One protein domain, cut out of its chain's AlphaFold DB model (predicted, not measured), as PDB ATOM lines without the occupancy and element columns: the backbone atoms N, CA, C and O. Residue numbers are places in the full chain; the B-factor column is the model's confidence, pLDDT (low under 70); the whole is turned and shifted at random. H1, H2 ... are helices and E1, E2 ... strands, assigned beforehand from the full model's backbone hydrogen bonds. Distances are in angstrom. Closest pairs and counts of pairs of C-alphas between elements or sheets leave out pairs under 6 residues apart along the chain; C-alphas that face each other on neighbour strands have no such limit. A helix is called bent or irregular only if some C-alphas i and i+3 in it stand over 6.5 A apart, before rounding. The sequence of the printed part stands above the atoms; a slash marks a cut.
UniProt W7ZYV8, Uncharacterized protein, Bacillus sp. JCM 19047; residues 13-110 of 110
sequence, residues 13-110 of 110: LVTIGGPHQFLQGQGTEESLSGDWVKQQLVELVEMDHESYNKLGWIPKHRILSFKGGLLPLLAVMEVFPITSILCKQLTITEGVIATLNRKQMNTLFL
ATOM      1  N   LEU A  13     153.285 133.774 145.511       89.00
ATOM      2  CA  LEU A  13     152.786 132.435 145.235       89.00
ATOM      3  C   LEU A  13     152.687 131.640 146.540       89.00
ATOM      4  O   LEU A  13     153.679 131.447 147.240       89.00
ATOM      5  N   VAL A  14     151.489 131.146 146.853       87.94
ATOM      6  CA  VAL A  14     151.287 130.201 147.956       87.94
ATOM      7  C   VAL A  14     151.319 128.791 147.390       87.94
ATOM      8  O   VAL A  14     150.509 128.446 146.530       87.94
ATOM      9  N   THR A  15     152.243 127.970 147.875       84.31
ATOM     10  CA  THR A  15     152.396 126.586 147.429       84.31
ATOM     11  C   THR A  15     152.064 125.616 148.558       84.31
ATOM     12  O   THR A  15     152.309 125.875 149.737       84.31
ATOM     13  N   ILE A  16     151.482 124.476 148.190       83.25
ATOM     14  CA  ILE A  16     151.180 123.367 149.101       83.25
ATOM     15  C   ILE A  16     151.710 122.060 148.510       83.25
ATOM     16  O   ILE A  16     151.871 121.947 147.293       83.25
ATOM     17  N   GLY A  17     151.938 121.062 149.363       74.38
ATOM     18  CA  GLY A  17     152.284 119.700 148.950       74.38
ATOM     19  C   GLY A  17     153.767 119.339 149.081       74.38
ATOM     20  O   GLY A  17     154.651 120.190 149.130       74.38
ATOM     21  N   GLY A  18     154.027 118.029 149.141       69.62
ATOM     22  CA  GLY A  18     155.350 117.459 149.439       69.62
ATOM     23  C   GLY A  18     156.504 117.938 148.542       69.62
ATOM     24  O   GLY A  18     157.573 118.224 149.071       69.62
ATOM     25  N   PRO A  19     156.321 118.101 147.216       66.75
ATOM     26  CA  PRO A  19     157.348 118.671 146.347       66.75
ATOM     27  C   PRO A  19     157.600 120.166 146.554       66.75
ATOM     28  O   PRO A  19     158.410 120.716 145.848       66.75
ATOM     29  N   HIS A  20     156.920 120.871 147.450       70.38
ATOM     30  CA  HIS A  20     157.225 122.282 147.730       70.38
ATOM     31  C   HIS A  20     157.735 122.475 149.158       70.38
ATOM     32  O   HIS A  20     158.420 123.450 149.453       70.38
ATOM     33  N   GLN A  21     157.465 121.498 150.027       66.56
ATOM     34  CA  GLN A  21     157.974 121.450 151.395       66.56
ATOM     35  C   GLN A  21     159.499 121.356 151.465       66.56
ATOM     36  O   GLN A  21     160.060 121.771 152.464       66.56
ATOM     37  N   PHE A  22     160.176 120.859 150.425       69.50
ATOM     38  CA  PHE A  22     161.642 120.805 150.417       69.50
ATOM     39  C   PHE A  22     162.303 122.169 150.188       69.50
ATOM     40  O   PHE A  22     163.475 122.333 150.508       69.50
ATOM     41  N   LEU A  23     161.574 123.130 149.601       66.38
ATOM     42  CA  LEU A  23     162.073 124.493 149.399       66.38
ATOM     43  C   LEU A  23     162.181 125.239 150.731       66.38
ATOM     44  O   LEU A  23     162.962 126.178 150.851       66.38
ATOM     45  N   GLN A  24     161.413 124.806 151.731       64.56
ATOM     46  CA  GLN A  24     161.577 125.241 153.106       64.56
ATOM     47  C   GLN A  24     162.538 124.289 153.818       64.56
ATOM     48  O   GLN A  24     162.370 123.069 153.800       64.56
ATOM     49  N   GLY A  25     163.538 124.854 154.498       57.88
ATOM     50  CA  GLY A  25     164.232 124.128 155.557       57.88
ATOM     51  C   GLY A  25     163.224 123.606 156.589       57.88
ATOM     52  O   GLY A  25     162.076 124.051 156.638       57.88
ATOM     53  N   GLN A  26     163.630 122.636 157.411       50.66
ATOM     54  CA  GLN A  26     162.734 122.043 158.406       50.66
ATOM     55  C   GLN A  26     162.166 123.119 159.356       50.66
ATOM     56  O   GLN A  26     162.822 123.512 160.313       50.66
ATOM     57  N   GLY A  27     160.926 123.562 159.113       49.53
ATOM     58  CA  GLY A  27     160.064 124.141 160.144       49.53
ATOM     59  C   GLY A  27     159.745 125.640 160.115       49.53
ATOM     60  O   GLY A  27     159.155 126.089 161.093       49.53
ATOM     61  N   THR A  28     160.050 126.422 159.072       53.47
ATOM     62  CA  THR A  28     159.713 127.864 159.077       53.47
ATOM     63  C   THR A  28     158.614 128.242 158.079       53.47
ATOM     64  O   THR A  28     158.658 127.874 156.909       53.47
ATOM     65  N   GLU A  29     157.626 129.033 158.527       62.09
ATOM     66  CA  GLU A  29     156.657 129.731 157.658       62.09
ATOM     67  C   GLU A  29     157.290 130.949 156.951       62.09
ATOM     68  O   GLU A  29     156.646 131.979 156.742       62.09
ATOM     69  N   GLU A  30     158.577 130.872 156.624       69.38
ATOM     70  CA  GLU A  30     159.299 131.986 156.028       69.38
ATOM     71  C   GLU A  30     158.931 132.148 154.552       69.38
ATOM     72  O   GLU A  30     158.792 131.180 153.797       69.38
ATOM     73  N   SER A  31     158.764 133.413 154.155       83.31
ATOM     74  CA  SER A  31     158.674 133.802 152.753       83.31
ATOM     75  C   SER A  31     160.038 133.632 152.105       83.31
ATOM     76  O   SER A  31     161.004 134.279 152.504       83.31
ATOM     77  N   LEU A  32     160.090 132.830 151.052       86.75
ATOM     78  CA  LEU A  32     161.273 132.643 150.225       86.75
ATOM     79  C   LEU A  32     161.270 133.656 149.078       86.75
ATOM     80  O   LEU A  32     160.210 134.052 148.587       86.75
ATOM     81  N   SER A  33     162.458 134.064 148.635       89.44
ATOM     82  CA  SER A  33     162.601 134.884 147.427       89.44
ATOM     83  C   SER A  33     162.215 134.071 146.191       89.44
ATOM     84  O   SER A  33     162.678 132.940 146.027       89.44
ATOM     85  N   GLY A  34     161.400 134.659 145.311       88.75
ATOM     86  CA  GLY A  34     161.027 134.048 144.034       88.75
ATOM     87  C   GLY A  34     162.251 133.702 143.182       88.75
ATOM     88  O   GLY A  34     162.364 132.576 142.709       88.75
ATOM     89  N   ASP A  35     163.221 134.610 143.067       89.56
ATOM     90  CA  ASP A  35     164.435 134.372 142.273       89.56
ATOM     91  C   ASP A  35     165.288 133.237 142.846       89.56
ATOM     92  O   ASP A  35     165.778 132.385 142.104       89.56
ATOM     93  N   TRP A  36     165.417 133.187 144.176       88.75
ATOM     94  CA  TRP A  36     166.162 132.125 144.851       88.75
ATOM     95  C   TRP A  36     165.509 130.760 144.618       88.75
ATOM     96  O   TRP A  36     166.177 129.815 144.203       88.75
ATOM     97  N   VAL A  37     164.187 130.663 144.802       87.94
ATOM     98  CA  VAL A  37     163.451 129.418 144.542       87.94
ATOM     99  C   VAL A  37     163.564 129.020 143.072       87.94
ATOM    100  O   VAL A  37     163.771 127.845 142.781       87.94
ATOM    101  N   LYS A  38     163.475 129.977 142.140       89.44
ATOM    102  CA  LYS A  38     163.600 129.699 140.705       89.44
ATOM    103  C   LYS A  38     164.944 129.052 140.385       89.44
ATOM    104  O   LYS A  38     164.972 128.046 139.683       89.44
ATOM    105  N   GLN A  39     166.035 129.592 140.929       89.81
ATOM    106  CA  GLN A  39     167.372 129.021 140.758       89.81
ATOM    107  C   GLN A  39     167.444 127.589 141.299       89.81
ATOM    108  O   GLN A  39     167.866 126.690 140.578       89.81
ATOM    109  N   GLN A  40     166.937 127.353 142.512       87.44
ATOM    110  CA  GLN A  40     166.907 126.011 143.108       87.44
ATOM    111  C   GLN A  40     166.086 125.013 142.276       87.44
ATOM    112  O   GLN A  40     166.471 123.854 142.129       87.44
ATOM    113  N   LEU A  41     164.963 125.447 141.698       88.75
ATOM    114  CA  LEU A  41     164.141 124.600 140.834       88.75
ATOM    115  C   LEU A  41     164.850 124.242 139.529       88.75
ATOM    116  O   LEU A  41     164.768 123.090 139.114       88.75
ATOM    117  N   VAL A  42     165.543 125.194 138.901       90.44
ATOM    118  CA  VAL A  42     166.324 124.939 137.680       90.44
ATOM    119  C   VAL A  42     167.443 123.937 137.963       90.44
ATOM    120  O   VAL A  42     167.525 122.920 137.277       90.44
ATOM    121  N   GLU A  43     168.221 124.151 139.030       89.94
ATOM    122  CA  GLU A  43     169.292 123.234 139.449       89.94
ATOM    123  C   GLU A  43     168.767 121.810 139.663       89.94
ATOM    124  O   GLU A  43     169.353 120.834 139.195       89.94
ATOM    125  N   LEU A  44     167.623 121.680 140.334       88.00
ATOM    126  CA  LEU A  44     166.981 120.394 140.566       88.00
ATOM    127  C   LEU A  44     166.438 119.776 139.274       88.00
ATOM    128  O   LEU A  44     166.606 118.588 139.049       88.00
ATOM    129  N   VAL A  45     165.813 120.529 138.376       88.25
ATOM    130  CA  VAL A  45     165.322 119.960 137.110       88.25
ATOM    131  C   VAL A  45     166.476 119.381 136.279       88.25
ATOM    132  O   VAL A  45     166.367 118.256 135.768       88.25
ATOM    133  N   GLU A  46     167.589 120.110 136.207       89.25
ATOM    134  CA  GLU A  46     168.769 119.769 135.406       89.25
ATOM    135  C   GLU A  46     169.664 118.694 136.041       89.25
ATOM    136  O   GLU A  46     170.363 117.975 135.324       89.25
ATOM    137  N   MET A  47     169.616 118.522 137.365       89.56
ATOM    138  CA  MET A  47     170.441 117.553 138.094       89.56
ATOM    139  C   MET A  47     170.241 116.120 137.584       89.56
ATOM    140  O   MET A  47     169.117 115.637 137.459       89.56
ATOM    141  N   ASP A  48     171.320 115.384 137.327       88.44
ATOM    142  CA  ASP A  48     171.243 114.009 136.832       88.44
ATOM    143  C   ASP A  48     170.655 113.022 137.869       88.44
ATOM    144  O   ASP A  48     170.523 113.308 139.063       88.44
ATOM    145  N   HIS A  49     170.268 111.830 137.409       83.00
ATOM    146  CA  HIS A  49     169.608 110.840 138.262       83.00
ATOM    147  C   HIS A  49     170.515 110.298 139.384       83.00
ATOM    148  O   HIS A  49     170.023 109.999 140.475       83.00
ATOM    149  N   GLU A  50     171.826 110.172 139.157       85.31
ATOM    150  CA  GLU A  50     172.761 109.704 140.186       85.31
ATOM    151  C   GLU A  50     172.947 110.753 141.279       85.31
ATOM    152  O   GLU A  50     172.930 110.417 142.464       85.31
ATOM    153  N   SER A  51     173.057 112.025 140.896       86.06
ATOM    154  CA  SER A  51     173.110 113.150 141.831       86.06
ATOM    155  C   SER A  51     171.828 113.259 142.658       86.06
ATOM    156  O   SER A  51     171.904 113.403 143.878       86.06
ATOM    157  N   TYR A  52     170.657 113.033 142.053       85.25
ATOM    158  CA  TYR A  52     169.395 112.933 142.795       85.25
ATOM    159  C   TYR A  52     169.385 111.813 143.829       85.25
ATOM    160  O   TYR A  52     168.887 111.988 144.939       85.25
ATOM    161  N   ASN A  53     169.930 110.647 143.479       81.19
ATOM    162  CA  ASN A  53     169.991 109.517 144.401       81.19
ATOM    163  C   ASN A  53     170.883 109.810 145.620       81.19
ATOM    164  O   ASN A  53     170.639 109.245 146.689       81.19
ATOM    165  N   LYS A  54     171.877 110.699 145.487       85.25
ATOM    166  CA  LYS A  54     172.766 111.125 146.585       85.25
ATOM    167  C   LYS A  54     172.098 112.090 147.564       85.25
ATOM    168  O   LYS A  54     172.536 112.166 148.706       85.25
ATOM    169  N   LEU A  55     171.031 112.780 147.153       80.00
ATOM    170  CA  LEU A  55     170.277 113.687 148.022       80.00
ATOM    171  C   LEU A  55     169.657 112.951 149.222       80.00
ATOM    172  O   LEU A  55     169.602 113.491 150.321       80.00
ATOM    173  N   GLY A  56     169.203 111.710 149.036       75.81
ATOM    174  CA  GLY A  56     168.773 110.825 150.127       75.81
ATOM    175  C   GLY A  56     167.444 111.178 150.815       75.81
ATOM    176  O   GLY A  56     166.888 110.327 151.504       75.81
ATOM    177  N   TRP A  57     166.890 112.375 150.603       78.44
ATOM    178  CA  TRP A  57     165.623 112.816 151.207       78.44
ATOM    179  C   TRP A  57     164.377 112.535 150.349       78.44
ATOM    180  O   TRP A  57     163.255 112.642 150.842       78.44
ATOM    181  N   ILE A  58     164.544 112.122 149.086       78.31
ATOM    182  CA  ILE A  58     163.440 111.719 148.198       78.31
ATOM    183  C   ILE A  58     163.439 110.191 148.057       78.31
ATOM    184  O   ILE A  58     164.451 109.618 147.646       78.31
ATOM    185  N   PRO A  59     162.312 109.499 148.320       82.19
ATOM    186  CA  PRO A  59     162.208 108.069 148.050       82.19
ATOM    187  C   PRO A  59     162.494 107.766 146.574       82.19
ATOM    188  O   PRO A  59     161.886 108.376 145.695       82.19
ATOM    189  N   LYS A  60     163.366 106.788 146.288       83.75
ATOM    190  CA  LYS A  60     163.846 106.488 144.920       83.75
ATOM    191  C   LYS A  60     162.725 106.339 143.885       83.75
ATOM    192  O   LYS A  60     162.799 106.904 142.799       83.75
ATOM    193  N   HIS A  61     161.645 105.649 144.254       84.31
ATOM    194  CA  HIS A  61     160.483 105.425 143.386       84.31
ATOM    195  C   HIS A  61     159.678 106.700 143.070       84.31
ATOM    196  O   HIS A  61     158.851 106.688 142.165       84.31
ATOM    197  N   ARG A  62     159.901 107.800 143.801       83.56
ATOM    198  CA  ARG A  62     159.230 109.092 143.593       83.56
ATOM    199  C   ARG A  62     160.071 110.105 142.828       83.56
ATOM    200  O   ARG A  62     159.520 111.136 142.468       83.56
ATOM    201  N   ILE A  63     161.354 109.844 142.559       84.12
ATOM    202  CA  ILE A  63     162.277 110.830 141.960       84.12
ATOM    203  C   ILE A  63     161.766 111.349 140.610       84.12
ATOM    204  O   ILE A  63     161.752 112.556 140.382       84.12
ATOM    205  N   LEU A  64     161.300 110.463 139.723       83.31
ATOM    206  CA  LEU A  64     160.792 110.873 138.407       83.31
ATOM    207  C   LEU A  64     159.539 111.747 138.526       83.31
ATOM    208  O   LEU A  64     159.453 112.804 137.905       83.31
ATOM    209  N   SER A  65     158.587 111.340 139.368       84.50
ATOM    210  CA  SER A  65     157.372 112.118 139.626       84.50
ATOM    211  C   SER A  65     157.672 113.437 140.334       84.50
ATOM    212  O   SER A  65     157.002 114.431 140.082       84.50
ATOM    213  N   PHE A  66     158.682 113.457 141.202       84.38
ATOM    214  CA  PHE A  66     159.153 114.658 141.875       84.38
ATOM    215  C   PHE A  66     159.704 115.661 140.864       84.38
ATOM    216  O   PHE A  66     159.213 116.783 140.823       84.38
ATOM    217  N   LYS A  67     160.629 115.236 139.991       84.88
ATOM    218  CA  LYS A  67     161.143 116.060 138.887       84.88
ATOM    219  C   LYS A  67     160.024 116.598 138.003       84.88
ATOM    220  O   LYS A  67     159.976 117.791 137.729       84.88
ATOM    221  N   GLY A  68     159.095 115.728 137.602       84.88
ATOM    222  CA  GLY A  68     157.925 116.130 136.823       84.88
ATOM    223  C   GLY A  68     157.051 117.156 137.550       84.88
ATOM    224  O   GLY A  68     156.499 118.043 136.910       84.88
ATOM    225  N   GLY A  69     156.972 117.081 138.881       84.12
ATOM    226  CA  GLY A  69     156.252 118.037 139.721       84.12
ATOM    227  C   GLY A  69     156.915 119.412 139.851       84.12
ATOM    228  O   GLY A  69     156.214 120.371 140.156       84.12
ATOM    229  N   LEU A  70     158.222 119.539 139.584       87.25
ATOM    230  CA  LEU A  70     158.918 120.835 139.607       87.25
ATOM    231  C   LEU A  70     158.591 121.694 138.381       87.25
ATOM    232  O   LEU A  70     158.534 122.918 138.485       87.25
ATOM    233  N   LEU A  71     158.356 121.062 137.225       88.00
ATOM    234  CA  LEU A  71     158.156 121.764 135.952       88.00
ATOM    235  C   LEU A  71     156.932 122.699 135.962       88.00
ATOM    236  O   LEU A  71     157.079 123.846 135.541       88.00
ATOM    237  N   PRO A  72     155.746 122.298 136.471       88.38
ATOM    238  CA  PRO A  72     154.616 123.214 136.597       88.38
ATOM    239  C   PRO A  72     154.906 124.413 137.501       88.38
ATOM    240  O   PRO A  72     154.465 125.516 137.196       88.38
ATOM    241  N   LEU A  73     155.652 124.218 138.595       86.75
ATOM    242  CA  LEU A  73     156.014 125.315 139.492       86.75
ATOM    243  C   LEU A  73     156.946 126.309 138.790       86.75
ATOM    244  O   LEU A  73     156.701 127.512 138.843       86.75
ATOM    245  N   LEU A  74     157.959 125.808 138.078       89.00
ATOM    246  CA  LEU A  74     158.856 126.643 137.285       89.00
ATOM    247  C   LEU A  74     158.084 127.431 136.215       89.00
ATOM    248  O   LEU A  74     158.258 128.642 136.109       89.00
ATOM    249  N   ALA A  75     157.162 126.781 135.497       89.19
ATOM    250  CA  ALA A  75     156.327 127.433 134.489       89.19
ATOM    251  C   ALA A  75     155.444 128.547 135.082       89.19
ATOM    252  O   ALA A  75     155.329 129.625 134.503       89.19
ATOM    253  N   VAL A  76     154.853 128.329 136.264       88.19
ATOM    254  CA  VAL A  76     154.108 129.378 136.984       88.19
ATOM    255  C   VAL A  76     155.022 130.565 137.298       88.19
ATOM    256  O   VAL A  76     154.645 131.710 137.064       88.19
ATOM    257  N   MET A  77     156.239 130.315 137.774       87.06
ATOM    258  CA  MET A  77     157.197 131.376 138.102       87.06
ATOM    259  C   MET A  77     157.781 132.098 136.877       87.06
ATOM    260  O   MET A  77     158.349 133.176 137.019       87.06
ATOM    261  N   GLU A  78     157.677 131.521 135.679       86.81
ATOM    262  CA  GLU A  78     158.067 132.178 134.426       86.81
ATOM    263  C   GLU A  78     156.958 133.046 133.837       86.81
ATOM    264  O   GLU A  78     157.240 134.087 133.246       86.81
ATOM    265  N   VAL A  79     155.703 132.627 133.995       86.56
ATOM    266  CA  VAL A  79     154.543 133.327 133.428       86.56
ATOM    267  C   VAL A  79     154.068 134.462 134.335       86.56
ATOM    268  O   VAL A  79     153.619 135.498 133.843       86.56
ATOM    269  N   PHE A  80     154.152 134.281 135.653       86.25
ATOM    270  CA  PHE A  80     153.680 135.256 136.632       86.25
ATOM    271  C   PHE A  80     154.854 135.996 137.288       86.25
ATOM    272  O   PHE A  80     155.890 135.385 137.550       86.25
ATOM    273  N   PRO A  81     154.709 137.297 137.607       87.75
ATOM    274  CA  PRO A  81     155.760 138.099 138.237       87.75
ATOM    275  C   PRO A  81     155.871 137.799 139.743       87.75
ATOM    276  O   PRO A  81     155.639 138.666 140.587       87.75
ATOM    277  N   ILE A  82     156.195 136.550 140.081       90.00
ATOM    278  CA  ILE A  82     156.330 136.071 141.457       90.00
ATOM    279  C   ILE A  82     157.644 136.584 142.052       90.00
ATOM    280  O   ILE A  82     158.723 136.227 141.592       90.00
ATOM    281  N   THR A  83     157.562 137.376 143.117       91.25
ATOM    282  CA  THR A  83     158.724 137.869 143.874       91.25
ATOM    283  C   THR A  83     158.878 137.177 145.228       91.25
ATOM    284  O   THR A  83     159.964 137.189 145.808       91.25
ATOM    285  N   SER A  84     157.820 136.535 145.729       90.81
ATOM    286  CA  SER A  84     157.786 135.861 147.029       90.81
ATOM    287  C   SER A  84     157.035 134.535 146.948       90.81
ATOM    288  O   SER A  84     156.015 134.419 146.263       90.81
ATOM    289  N   ILE A  85     157.528 133.531 147.673       88.69
ATOM    290  CA  ILE A  85     156.893 132.220 147.785       88.69
ATOM    291  C   ILE A  85     156.662 131.875 149.247       88.69
ATOM    292  O   ILE A  85     157.576 131.911 150.065       88.69
ATOM    293  N   LEU A  86     155.427 131.489 149.552       87.06
ATOM    294  CA  LEU A  86     155.027 130.949 150.842       87.06
ATOM    295  C   LEU A  86     154.691 129.474 150.661       87.06
ATOM    296  O   LEU A  86     153.629 129.146 150.128       87.06
ATOM    297  N   CYS A  87     155.558 128.580 151.127       82.19
ATOM    298  CA  CYS A  87     155.192 127.170 151.202       82.19
ATOM    299  C   CYS A  87     154.418 126.935 152.508       82.19
ATOM    300  O   CYS A  87     154.815 127.383 153.586       82.19
ATOM    301  N   LYS A  88     153.268 126.270 152.418       80.44
ATOM    302  CA  LYS A  88     152.447 125.922 153.580       80.44
ATOM    303  C   LYS A  88     152.458 124.417 153.803       80.44
ATOM    304  O   LYS A  88     152.323 123.623 152.871       80.44
ATOM    305  N   GLN A  89     152.602 124.032 155.071       77.19
ATOM    306  CA  GLN A  89     152.509 122.634 155.491       77.19
ATOM    307  C   GLN A  89     151.063 122.139 155.511       77.19
ATOM    308  O   GLN A  89     150.827 120.967 155.238       77.19
ATOM    309  N   LEU A  90     150.113 123.035 155.798       81.12
ATOM    310  CA  LEU A  90     148.687 122.734 155.759       81.12
ATOM    311  C   LEU A  90     148.245 122.599 154.299       81.12
ATOM    312  O   LEU A  90     148.475 123.483 153.473       81.12
ATOM    313  N   THR A  91     147.615 121.477 153.992       84.38
ATOM    314  CA  THR A  91     147.200 121.072 152.654       84.38
ATOM    315  C   THR A  91     145.678 120.909 152.585       84.38
ATOM    316  O   THR A  91     144.918 121.461 153.383       84.38
ATOM    317  N   ILE A  92     145.209 120.146 151.595       87.25
ATOM    318  CA  ILE A  92     143.794 119.847 151.381       87.25
ATOM    319  C   ILE A  92     143.177 119.183 152.615       87.25
ATOM    320  O   ILE A  92     142.049 119.518 152.964       87.25
ATOM    321  N   THR A  93     143.895 118.281 153.290       87.56
ATOM    322  CA  THR A  93     143.381 117.560 154.465       87.56
ATOM    323  C   THR A  93     142.940 118.529 155.557       87.56
ATOM    324  O   THR A  93     141.811 118.458 156.044       87.56
ATOM    325  N   GLU A  94     143.796 119.490 155.889       89.19
ATOM    326  CA  GLU A  94     143.517 120.504 156.900       89.19
ATOM    327  C   GLU A  94     142.391 121.444 156.451       89.19
ATOM    328  O   GLU A  94     141.515 121.784 157.249       89.19
ATOM    329  N   GLY A  95     142.341 121.790 155.160       87.88
ATOM    330  CA  GLY A  95     141.235 122.556 154.579       87.88
ATOM    331  C   GLY A  95     139.882 121.838 154.676       87.88
ATOM    332  O   GLY A  95     138.864 122.463 154.995       87.88
ATOM    333  N   VAL A  96     139.857 120.520 154.458       91.81
ATOM    334  CA  VAL A  96     138.652 119.688 154.602       91.81
ATOM    335  C   VAL A  96     138.202 119.653 156.060       91.81
ATOM    336  O   VAL A  96     137.034 119.934 156.329       91.81
ATOM    337  N   ILE A  97     139.111 119.393 157.005       91.31
ATOM    338  CA  ILE A  97     138.807 119.384 158.447       91.31
ATOM    339  C   ILE A  97     138.232 120.736 158.892       91.31
ATOM    340  O   ILE A  97     137.173 120.782 159.520       91.31
ATOM    341  N   ALA A  98     138.879 121.843 158.518       89.75
ATOM    342  CA  ALA A  98     138.416 123.187 158.857       89.75
ATOM    343  C   ALA A  98     137.010 123.469 158.300       89.75
ATOM    344  O   ALA A  98     136.154 124.028 158.991       89.75
ATOM    345  N   THR A  99     136.745 123.037 157.065       91.50
ATOM    346  CA  THR A  99     135.438 123.204 156.418       91.50
ATOM    347  C   THR A  99     134.349 122.386 157.115       91.50
ATOM    348  O   THR A  99     133.249 122.897 157.334       91.50
ATOM    349  N   LEU A 100     134.643 121.136 157.486       89.31
ATOM    350  CA  LEU A 100     133.706 120.263 158.196       89.31
ATOM    351  C   LEU A 100     133.370 120.813 159.588       89.31
ATOM    352  O   LEU A 100     132.191 120.929 159.918       89.31
ATOM    353  N   ASN A 101     134.375 121.252 160.348       87.12
ATOM    354  CA  ASN A 101     134.174 121.843 161.675       87.12
ATOM    355  C   ASN A 101     133.342 123.128 161.612       87.12
ATOM    356  O   ASN A 101     132.444 123.328 162.428       87.12
ATOM    357  N   ARG A 102     133.582 123.986 160.611       84.69
ATOM    358  CA  ARG A 102     132.785 125.204 160.410       84.69
ATOM    359  C   ARG A 102     131.327 124.888 160.081       84.69
ATOM    360  O   ARG A 102     130.432 125.550 160.599       84.69
ATOM    361  N   LYS A 103     131.079 123.881 159.236       77.81
ATOM    362  CA  LYS A 103     129.712 123.421 158.951       77.81
ATOM    363  C   LYS A 103     129.037 122.903 160.216       77.81
ATOM    364  O   LYS A 103     127.930 123.330 160.497       77.81
ATOM    365  N   GLN A 104     129.714 122.057 160.992       73.38
ATOM    366  CA  GLN A 104     129.165 121.495 162.225       73.38
ATOM    367  C   GLN A 104     128.857 122.569 163.278       73.38
ATOM    368  O   GLN A 104     127.796 122.516 163.892       73.38
ATOM    369  N   MET A 105     129.728 123.574 163.442       65.44
ATOM    370  CA  MET A 105     129.443 124.741 164.286       65.44
ATOM    371  C   MET A 105     128.188 125.477 163.818       65.44
ATOM    372  O   MET A 105     127.301 125.725 164.622       65.44
ATOM    373  N   ASN A 106     128.064 125.769 162.522       60.88
ATOM    374  CA  ASN A 106     126.877 126.447 161.997       60.88
ATOM    375  C   ASN A 106     125.585 125.631 162.191       60.88
ATOM    376  O   ASN A 106     124.528 126.229 162.338       60.88
ATOM    377  N   THR A 107     125.658 124.297 162.220       58.47
ATOM    378  CA  THR A 107     124.509 123.427 162.521       58.47
ATOM    379  C   THR A 107     124.168 123.368 164.015       58.47
ATOM    380  O   THR A 107     123.034 123.076 164.356       58.47
ATOM    381  N   LEU A 108     125.132 123.615 164.908       52.53
ATOM    382  CA  LEU A 108     124.935 123.642 166.368       52.53
ATOM    383  C   LEU A 108     124.381 124.982 166.882       52.53
ATOM    384  O   LEU A 108     123.893 125.043 168.007       52.53
ATOM    385  N   PHE A 109     124.482 126.047 166.082       52.16
ATOM    386  CA  PHE A 109     123.954 127.386 166.384       52.16
ATOM    387  C   PHE A 109     122.659 127.723 165.613       52.16
ATOM    388  O   PHE A 109     122.247 128.885 165.601       52.16
ATOM    389  N   LEU A 110     122.035 126.726 164.976       46.31
ATOM    390  CA  LEU A 110     120.694 126.770 164.373       46.31
ATOM    391  C   LEU A 110     119.748 125.875 165.176       46.31
ATOM    392  O   LEU A 110     118.563 126.255 165.289       46.31
TER     393      LEU A 110
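What this domain is: This is residues 13 to 110 of the 110 residues of an uncharacterized protein of Bacillus sp. JCM 19047 (UniProt W7ZYV8). A small body of helices and a three-stranded sheet has one long helical arm, H5, whose residues 93 to 108 stick out free. In the body H2 and H4 pack together slantwise, with the sheet near residues 34 to 37 of H2 and 73 to 77 of H4, and H3 near the other end of H4. The 98 printed residues hold five named helices and three named strands, in the order E1 H1 E2 H2 H3 H4 E3 H5; the sheet, E1 E3 E2, is mixed, and the class is mostly helix. The whole is loose, with a radius of gyration of the C-alphas of 17.0 A and spans of 59 by 33 by 23 A.

Where its parts are: E1 is residues 13 to 16, from C-alpha 13 at (152.786, 132.435, 145.235). H1 is 18 to 21, E2 31 to 33, H2 34 to 46 (18.4 A) and H3 49 to 55. H4, 60 to 79, is 30.6 A long. E3 is 84 to 88; H5, 92 to 108, is 24.4 A long and ends at (124.935, 123.642, 166.368).

How they stand to each other: E1 and E3 are parallel, with N 13 and O 84 2.9 A apart; E3 and E2 are antiparallel, with N 32 and O 85 2.9 A apart. H1 and H2 only graze the sheet. H2 touches H4, closest at C-alphas 45 and 67, 6.0 A, at a steep tilt of 42 degrees, opposite ways. H4 is irregular, C-alphas 61 and 64 being 7.4 A apart. Every O i to N i+4 pair is within hydrogen-bond range in H2, H3 and H5, and 11 of 16 in H4; H1 is too short for one.

The domain as a whole: The printed part has no cut and no long link. Residues 18 to 19, 21 to 30 and 105 to 110 are under pLDDT 70.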